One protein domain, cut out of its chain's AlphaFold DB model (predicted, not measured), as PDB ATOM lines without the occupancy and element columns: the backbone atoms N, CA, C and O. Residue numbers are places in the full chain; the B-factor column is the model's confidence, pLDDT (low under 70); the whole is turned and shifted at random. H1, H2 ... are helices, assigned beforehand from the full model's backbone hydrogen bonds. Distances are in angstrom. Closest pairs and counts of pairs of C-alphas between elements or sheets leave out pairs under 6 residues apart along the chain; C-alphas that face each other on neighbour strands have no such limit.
ATOM      1  N   GLU A   2      87.363 122.644 117.662       79.38
ATOM      2  CA  GLU A   2      87.690 121.505 116.806       79.38
ATOM      3  C   GLU A   2      89.180 121.199 116.946       79.38
ATOM      4  O   GLU A   2      90.038 122.037 116.659       79.38
ATOM      5  N   HIS A   3      89.487 120.028 117.497       87.12
ATOM      6  CA  HIS A   3      90.860 119.609 117.729       87.12
ATOM      7  C   HIS A   3      91.400 118.912 116.481       87.12
ATOM      8  O   HIS A   3      90.730 118.106 115.844       87.12
ATOM      9  N   LYS A   4      92.654 119.206 116.142       89.31
ATOM     10  CA  LYS A   4      93.381 118.486 115.095       89.31
ATOM     11  C   LYS A   4      93.831 117.133 115.639       89.31
ATOM     12  O   LYS A   4      94.515 117.085 116.662       89.31
ATOM     13  N   HIS A   5      93.496 116.049 114.947       87.31
ATOM     14  CA  HIS A   5      93.798 114.696 115.415       87.31
ATOM     15  C   HIS A   5      95.154 114.229 114.886       87.31
ATOM     16  O   HIS A   5      95.407 114.231 113.680       87.31
ATOM     17  N   SER A   6      96.038 113.784 115.782       88.44
ATOM     18  CA  SER A   6      97.370 113.289 115.409       88.44
ATOM     19  C   SER A   6      97.310 112.076 114.471       88.44
ATOM     20  O   SER A   6      98.137 111.987 113.565       88.44
ATOM     21  N   GLY A   7      96.302 111.207 114.626       87.38
ATOM     22  CA  GLY A   7      96.078 110.026 113.781       87.38
ATOM     23  C   GLY A   7      95.749 110.333 112.315       87.38
ATOM     24  O   GLY A   7      96.022 109.509 111.453       87.38
ATOM     25  N   ILE A   8      95.248 111.535 112.012       89.69
ATOM     26  CA  ILE A   8      95.042 112.043 110.640       89.69
ATOM     27  C   ILE A   8      95.982 113.209 110.345       89.69
ATOM     28  O   ILE A   8      95.615 114.197 109.715       89.69
ATOM     29  N   LYS A   9      97.214 113.123 110.859       93.44
ATOM     30  CA  LYS A   9      98.281 114.107 110.632       93.44
ATOM     31  C   LYS A   9      97.843 115.537 110.944       93.44
ATOM     32  O   LYS A   9      98.167 116.464 110.213       93.44
ATOM     33  N   TYR A  10      97.164 115.744 112.071       93.19
ATOM     34  CA  TYR A  10      96.730 117.065 112.541       93.19
ATOM     35  C   TYR A  10      95.820 117.783 111.539       93.19
ATOM     36  O   TYR A  10      95.914 119.001 111.349       93.19
ATOM     37  N   VAL A  11      94.979 117.016 110.862       93.31
ATOM     38  CA  VAL A  11      93.791 117.495 110.162       93.31
ATOM     39  C   VAL A  11      92.596 117.289 111.106       93.31
ATOM     40  O   VAL A  11      92.677 116.521 112.073       93.31
ATOM     41  N   THR A  12      91.534 118.055 110.923       92.19
ATOM     42  CA  THR A  12      90.266 117.879 111.642       92.19
ATOM     43  C   THR A  12      89.413 116.803 110.961       92.19
ATOM     44  O   THR A  12      89.617 116.511 109.778       92.19
ATOM     45  N   PRO A  13      88.463 116.172 111.669       90.62
ATOM     46  CA  PRO A  13      87.573 115.203 111.042       90.62
ATOM     47  C   PRO A  13      86.720 115.852 109.947       90.62
ATOM     48  O   PRO A  13      86.535 115.228 108.907       90.62
ATOM     49  N   ASP A  14      86.275 117.106 110.125       92.00
ATOM     50  CA  ASP A  14      85.531 117.855 109.100       92.00
ATOM     51  C   ASP A  14      86.350 118.055 107.818       92.00
ATOM     52  O   ASP A  14      85.901 117.690 106.733       92.00
ATOM     53  N   GLU A  15      87.590 118.546 107.930       93.19
ATOM     54  CA  GLU A  15      88.490 118.729 106.781       93.19
ATOM     55  C   GLU A  15      88.701 117.412 106.008       93.19
ATOM     56  O   GLU A  15      88.752 117.408 104.775       93.19
ATOM     57  N   ARG A  16      88.782 116.281 106.719       90.62
ATOM     58  CA  ARG A  16      88.893 114.955 106.098       90.62
ATOM     59  C   ARG A  16      87.583 114.495 105.462       90.62
ATOM     60  O   ARG A  16      87.608 114.009 104.337       90.62
ATOM     61  N   HIS A  17      86.444 114.678 106.127       90.06
ATOM     62  CA  HIS A  17      85.127 114.355 105.564       90.06
ATOM     63  C   HIS A  17      84.816 115.172 104.306       90.06
ATOM     64  O   HIS A  17      84.156 114.680 103.395       90.06
ATOM     65  N   ARG A  18      85.332 116.399 104.228       93.50
ATOM     66  CA  ARG A  18      85.208 117.276 103.058       93.50
ATOM     67  C   ARG A  18      86.258 116.998 101.978       93.50
ATOM     68  O   ARG A  18      86.220 117.645 100.935       93.50
ATOM     69  N   GLY A  19      87.184 116.066 102.212       91.62
ATOM     70  CA  GLY A  19      88.214 115.660 101.250       91.62
ATOM     71  C   GLY A  19      89.281 116.721 100.968       91.62
ATOM     72  O   GLY A  19      89.946 116.663  99.935       91.62
ATOM     73  N   ILE A  20      89.447 117.710 101.852       95.00
ATOM     74  CA  ILE A  20      90.458 118.772 101.692       95.00
ATOM     75  C   ILE A  20      91.770 118.458 102.421       95.00
ATOM     76  O   ILE A  20      92.737 119.217 102.326       95.00
ATOM     77  N   ASP A  21      91.838 117.321 103.113       94.44
ATOM     78  CA  ASP A  21      93.014 116.860 103.849       94.44
ATOM     79  C   ASP A  21      94.250 116.715 102.951       94.44
ATOM     80  O   ASP A  21      95.329 117.179 103.321       94.44
ATOM     81  N   ALA A  22      94.092 116.183 101.738       94.31
ATOM     82  CA  ALA A  22      95.173 116.079 100.758       94.31
ATOM     83  C   ALA A  22      95.814 117.443 100.444       94.31
ATOM     84  O   ALA A  22      97.037 117.574 100.467       94.31
ATOM     85  N   GLN A  23      95.002 118.482 100.222       96.25
ATOM     86  CA  GLN A  23      95.497 119.827  99.908       96.25
ATOM     87  C   GLN A  23      96.238 120.446 101.101       96.25
ATOM     88  O   GLN A  23      97.302 121.048 100.939       96.25
ATOM     89  N   ILE A  24      95.709 120.254 102.313       95.62
ATOM     90  CA  ILE A  24      96.341 120.719 103.555       95.62
ATOM     91  C   ILE A  24      97.705 120.045 103.750       95.62
ATOM     92  O   ILE A  24      98.679 120.698 104.139       95.62
ATOM     93  N   LEU A  25      97.781 118.739 103.498       96.00
ATOM     94  CA  LEU A  25      99.001 117.956 103.653       96.00
ATOM     95  C   LEU A  25     100.066 118.332 102.612       96.00
ATOM     96  O   LEU A  25     101.221 118.542 102.990       96.00
ATOM     97  N   GLU A  26      99.687 118.531 101.349       96.38
ATOM     98  CA  GLU A  26     100.599 119.024 100.307       96.38
ATOM     99  C   GLU A  26     101.137 120.427 100.629       96.38
ATOM    100  O   GLU A  26     102.346 120.666 100.562       96.38
ATOM    101  N   ALA A  27     100.280 121.342 101.092       96.94
ATOM    102  CA  ALA A  27     100.719 122.670 101.525       96.94
ATOM    103  C   ALA A  27     101.753 122.587 102.664       96.94
ATOM    104  O   ALA A  27     102.770 123.290 102.650       96.94
ATOM    105  N   ARG A  28     101.556 121.680 103.632       96.75
ATOM    106  CA  ARG A  28     102.518 121.456 104.726       96.75
ATOM    107  C   ARG A  28     103.845 120.892 104.236       96.75
ATOM    108  O   ARG A  28     104.884 121.344 104.724       96.75
ATOM    109  N   LYS A  29     103.840 119.962 103.274       96.00
ATOM    110  CA  LYS A  29     105.078 119.459 102.651       96.00
ATOM    111  C   LYS A  29     105.897 120.606 102.072       96.00
ATOM    112  O   LYS A  29     107.098 120.680 102.331       96.00
ATOM    113  N   THR A  30     105.254 121.512 101.339       96.50
ATOM    114  CA  THR A  30     105.917 122.677 100.736       96.50
ATOM    115  C   THR A  30     106.531 123.582 101.797       96.50
ATOM    116  O   THR A  30     107.730 123.851 101.741       96.50
ATOM    117  N   VAL A  31     105.765 123.954 102.827       96.50
ATOM    118  CA  VAL A  31     106.259 124.798 103.930       96.50
ATOM    119  C   VAL A  31     107.462 124.163 104.633       96.50
ATOM    120  O   VAL A  31     108.467 124.835 104.865       96.50
ATOM    121  N   TYR A  32     107.400 122.865 104.941       95.50
ATOM    122  CA  TYR A  32     108.503 122.152 105.594       95.50
ATOM    123  C   TYR A  32     109.749 122.082 104.706       95.50
ATOM    124  O   TYR A  32     110.859 122.316 105.184       95.50
ATOM    125  N   ARG A  33     109.577 121.806 103.409       94.75
ATOM    126  CA  ARG A  33     110.680 121.779 102.439       94.75
ATOM    127  C   ARG A  33     111.352 123.142 102.315       94.75
ATOM    128  O   ARG A  33     112.577 123.210 102.328       94.75
ATOM    129  N   GLU A  34     110.581 124.219 102.221       96.38
ATOM    130  CA  GLU A  34     111.138 125.571 102.159       96.38
ATOM    131  C   GLU A  34     111.846 125.966 103.453       96.38
ATOM    132  O   GLU A  34     112.961 126.480 103.404       96.38
ATOM    133  N   ALA A  35     111.246 125.687 104.611       95.69
ATOM    134  CA  ALA A  35     111.860 125.980 105.903       95.69
ATOM    135  C   ALA A  35     113.182 125.220 106.099       95.69
ATOM    136  O   ALA A  35     114.137 125.775 106.642       95.69
ATOM    137  N   CYS A  36     113.258 123.975 105.624       95.38
ATOM    138  CA  CYS A  36     114.483 123.180 105.645       95.38
ATOM    139  C   CYS A  36     115.553 123.707 104.691       95.38
ATOM    140  O   CYS A  36     116.725 123.717 105.052       95.38
ATOM    141  N   LYS A  37     115.167 124.183 103.501       95.00
ATOM    142  CA  LYS A  37     116.101 124.829 102.567       95.00
ATOM    143  C   LYS A  37     116.671 126.134 103.124       95.00
ATOM    144  O   LYS A  37     117.831 126.429 102.875       95.00
ATOM    145  N   ARG A  38     115.857 126.912 103.847       97.00
ATOM    146  CA  ARG A  38     116.269 128.207 104.418       97.00
ATOM    147  C   ARG A  38     117.226 128.057 105.600       97.00
ATOM    148  O   ARG A  38     118.131 128.867 105.724       97.00
ATOM    149  N   HIS A  39     117.015 127.048 106.445       95.88
ATOM    150  CA  HIS A  39     117.786 126.849 107.677       95.88
ATOM    151  C   HIS A  39     118.143 125.378 107.899       95.88
ATOM    152  O   HIS A  39     117.626 124.781 108.850       95.88
ATOM    153  N   PRO A  40     118.970 124.756 107.040       94.31
ATOM    154  CA  PRO A  40     119.312 123.338 107.163       94.31
ATOM    155  C   PRO A  40     119.912 122.981 108.534       94.31
ATOM    156  O   PRO A  40     119.652 121.896 109.047       94.31
ATOM    157  N   GLU A  41     120.613 123.909 109.186       95.62
ATOM    158  CA  GLU A  41     121.198 123.762 110.524       95.62
ATOM    159  C   GLU A  41     120.173 123.463 111.629       95.62
ATOM    160  O   GLU A  41     120.512 122.860 112.648       95.62
ATOM    161  N   ARG A  42     118.902 123.840 111.435       95.12
ATOM    162  CA  ARG A  42     117.818 123.548 112.388       95.12
ATOM    163  C   ARG A  42     117.265 122.129 112.267       95.12
ATOM    164  O   ARG A  42     116.509 121.701 113.142       95.12
ATOM    165  N   TRP A  43     117.597 121.410 111.197       92.19
ATOM    166  CA  TRP A  43     117.001 120.120 110.864       92.19
ATOM    167  C   TRP A  43     118.040 119.007 110.988       92.19
ATOM    168  O   TRP A  43     118.742 118.675 110.042       92.19
ATOM    169  N   SER A  44     118.114 118.393 112.170       88.31
ATOM    170  CA  SER A  44     118.995 117.240 112.427       88.31
ATOM    171  C   SER A  44     118.401 115.897 111.990       88.31
ATOM    172  O   SER A  44     119.100 114.887 111.954       88.31
ATOM    173  N   LYS A  45     117.100 115.865 111.683       89.25
ATOM    174  CA  LYS A  45     116.341 114.669 111.299       89.25
ATOM    175  C   LYS A  45     115.603 114.900 109.986       89.25
ATOM    176  O   LYS A  45     115.456 116.032 109.529       89.25
ATOM    177  N   GLN A  46     115.098 113.808 109.416       88.56
ATOM    178  CA  GLN A  46     114.210 113.855 108.259       88.56
ATOM    179  C   GLN A  46     112.978 114.733 108.522       88.56
ATOM    180  O   GLN A  46     112.522 114.880 109.661       88.56
ATOM    181  N   LEU A  47     112.431 115.303 107.445       92.06
ATOM    182  CA  LEU A  47     111.187 116.060 107.511       92.06
ATOM    183  C   LEU A  47     110.065 115.180 108.052       92.06
ATOM    184  O   LEU A  47     110.006 113.980 107.789       92.06
ATOM    185  N   ARG A  48     109.148 115.806 108.788       92.19
ATOM    186  CA  ARG A  48     107.942 115.129 109.246       92.19
ATOM    187  C   ARG A  48     107.170 114.572 108.051       92.19
ATOM    188  O   ARG A  48     106.967 115.280 107.067       92.19
ATOM    189  N   ASP A  49     106.711 113.332 108.185       92.38
ATOM    190  CA  ASP A  49     105.889 112.684 107.174       92.38
ATOM    191  C   ASP A  49     104.496 113.337 107.096       92.38
ATOM    192  O   ASP A  49     103.669 113.232 108.007       92.38
ATOM    193  N   TRP A  50     104.237 113.976 105.958       95.06
ATOM    194  CA  TRP A  50     102.964 114.596 105.600       95.06
ATOM    195  C   TRP A  50     102.246 113.861 104.456       95.06
ATOM    196  O   TRP A  50     101.358 114.430 103.843       95.06
ATOM    197  N   GLU A  51     102.601 112.615 104.138       92.94
ATOM    198  CA  GLU A  51     101.878 111.812 103.140       92.94
ATOM    199  C   GLU A  51     100.398 111.600 103.494       92.94
ATOM    200  O   GLU A  51     100.030 111.515 104.666       92.94
ATOM    201  N   LEU A  52      99.528 111.498 102.493       91.12
ATOM    202  CA  LEU A  52      98.105 111.270 102.732       91.12
ATOM    203  C   LEU A  52      97.875 109.880 103.342       91.12
ATOM    204  O   LEU A  52      98.262 108.866 102.764       91.12
ATOM    205  N   ILE A  53      97.194 109.824 104.489       87.88
ATOM    206  CA  ILE A  53      96.758 108.552 105.078       87.88
ATOM    207  C   ILE A  53      95.460 108.126 104.391       87.88
ATOM    208  O   ILE A  53      94.456 108.828 104.500       87.88
ATOM    209  N   GLN A  54      95.474 106.977 103.713       84.88
ATOM    210  CA  GLN A  54      94.324 106.478 102.946       84.88
ATOM    211  C   GLN A  54      93.161 106.059 103.852       84.88
ATOM    212  O   GLN A  54      92.044 106.541 103.692       84.88
ATOM    213  N   ALA A  55      93.434 105.240 104.868       81.88
ATOM    214  CA  ALA A  55      92.428 104.741 105.798       81.88
ATOM    215  C   ALA A  55      92.865 104.974 107.247       81.88
ATOM    216  O   ALA A  55      94.032 104.795 107.593       81.88
ATOM    217  N   VAL A  56      91.912 105.381 108.085       77.00
ATOM    218  CA  VAL A  56      92.067 105.486 109.538       77.00
ATOM    219  C   VAL A  56      90.836 104.882 110.197       77.00
ATOM    220  O   VAL A  56      89.724 105.054 109.701       77.00
ATOM    221  N   TYR A  57      91.034 104.196 111.318       73.94
ATOM    222  CA  TYR A  57      89.976 103.515 112.057       73.94
ATOM    223  C   TYR A  57      89.816 104.192 113.424       73.94
ATOM    224  O   TYR A  57      90.805 104.456 114.107       73.94
ATOM    225  N   LEU A  58      88.577 104.528 113.803       69.06
ATOM    226  CA  LEU A  58      88.258 105.257 115.046       69.06
ATOM    227  C   LEU A  58      88.373 104.390 116.307       69.06
ATOM    228  O   LEU A  58      88.562 104.922 117.394       69.06
ATOM    229  N   ASN A  59      88.312 103.071 116.150       60.16
ATOM    230  CA  ASN A  59      88.654 102.087 117.166       60.16
ATOM    231  C   ASN A  59      89.566 101.049 116.509       60.16
ATOM    232  O   ASN A  59      89.327 100.719 115.345       60.16
ATOM    233  N   PRO A  60      90.574 100.507 117.215       57.84
ATOM    234  CA  PRO A  60      91.169  99.262 116.764       57.84
ATOM    235  C   PRO A  60      90.042  98.231 116.681       57.84
ATOM    236  O   PRO A  60      89.234  98.112 117.609       57.84
ATOM    237  N   GLU A  61      89.956  97.510 115.567       53.94
ATOM    238  CA  GLU A  61      89.197  96.267 115.572       53.94
ATOM    239  C   GLU A  61      89.805  95.441 116.701       53.94
ATOM    240  O   GLU A  61      91.028  95.285 116.769       53.94
ATOM    241  N   LYS A  62      88.990  95.005 117.667       55.62
ATOM    242  CA  LYS A  62      89.457  93.948 118.556       55.62
ATOM    243  C   LYS A  62      89.823  92.818 117.608       55.62
ATOM    244  O   LYS A  62      88.919  92.315 116.944       55.62
ATOM    245  N   GLU A  63      91.108  92.475 117.500       54.88
ATOM    246  CA  GLU A  63      91.481  91.185 116.932       54.88
ATOM    247  C   GLU A  63      90.552  90.171 117.600       54.88
ATOM    248  O   GLU A  63      90.457  90.129 118.832       54.88
ATOM    249  N   ALA A  64      89.739  89.490 116.792       53.00
ATOM    250  CA  ALA A  64      88.911  88.416 117.298       53.00
ATOM    251  C   ALA A  64      89.881  87.407 117.922       53.00
ATOM    252  O   ALA A  64      90.735  86.869 117.218       53.00
ATOM    253  N   ALA A  65      89.803  87.283 119.249       46.88
ATOM    254  CA  ALA A  65      90.586  86.345 120.040       46.88
ATOM    255  C   ALA A  65      90.317  84.895 119.621       46.88
ATOM    256  O   ALA A  65      89.167  84.610 119.208       46.88
TER     257      ALA A  65
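AT A GLANCE: This is residues 2 to 65 of the 65 residues of an uncharacterized protein of Escherichia coli (UniProt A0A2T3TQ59). There is little regular structure here: one long helix, H2, with a short helix, H1, at a corner before its start, and a long stretch without a named element that folds back along H2 and leaves as a free tail. The printed part has 64 residues with two named helices, H1 then H2, and no named strand; the class is all helix, with only 23 residues in named elements. It is loose, with a radius of gyration of the C-alphas of 15.1 A, and elongated, spanning 49 by 30 by 20 A.

IN THESE COORDINATES: Find C-alpha 13 at (87.573, 115.203, 111.042); from there H1, residues 13 to 17, runs 6.1 A. H2, residues 21 to 38, runs 25.9 A to C-alpha 38 at (116.269, 128.207, 104.418).

HOW THE PARTS SIT: H1 and H2 are close but not clearly touching; their closest C-alphas, of Glu 15 and Asp 21, are 5.7 A apart. Their link is tight. In both helices every O i to N i+4 pair is within hydrogen-bond range.

THE WHOLE: The C-alphas farthest apart, of Arg 38 and Ala 65, are 51.5 A apart. Residues 37 to 42 and 59 to 65 stand free. The printed part has no cut; pLDDT is under 70 at residues 58 to 65.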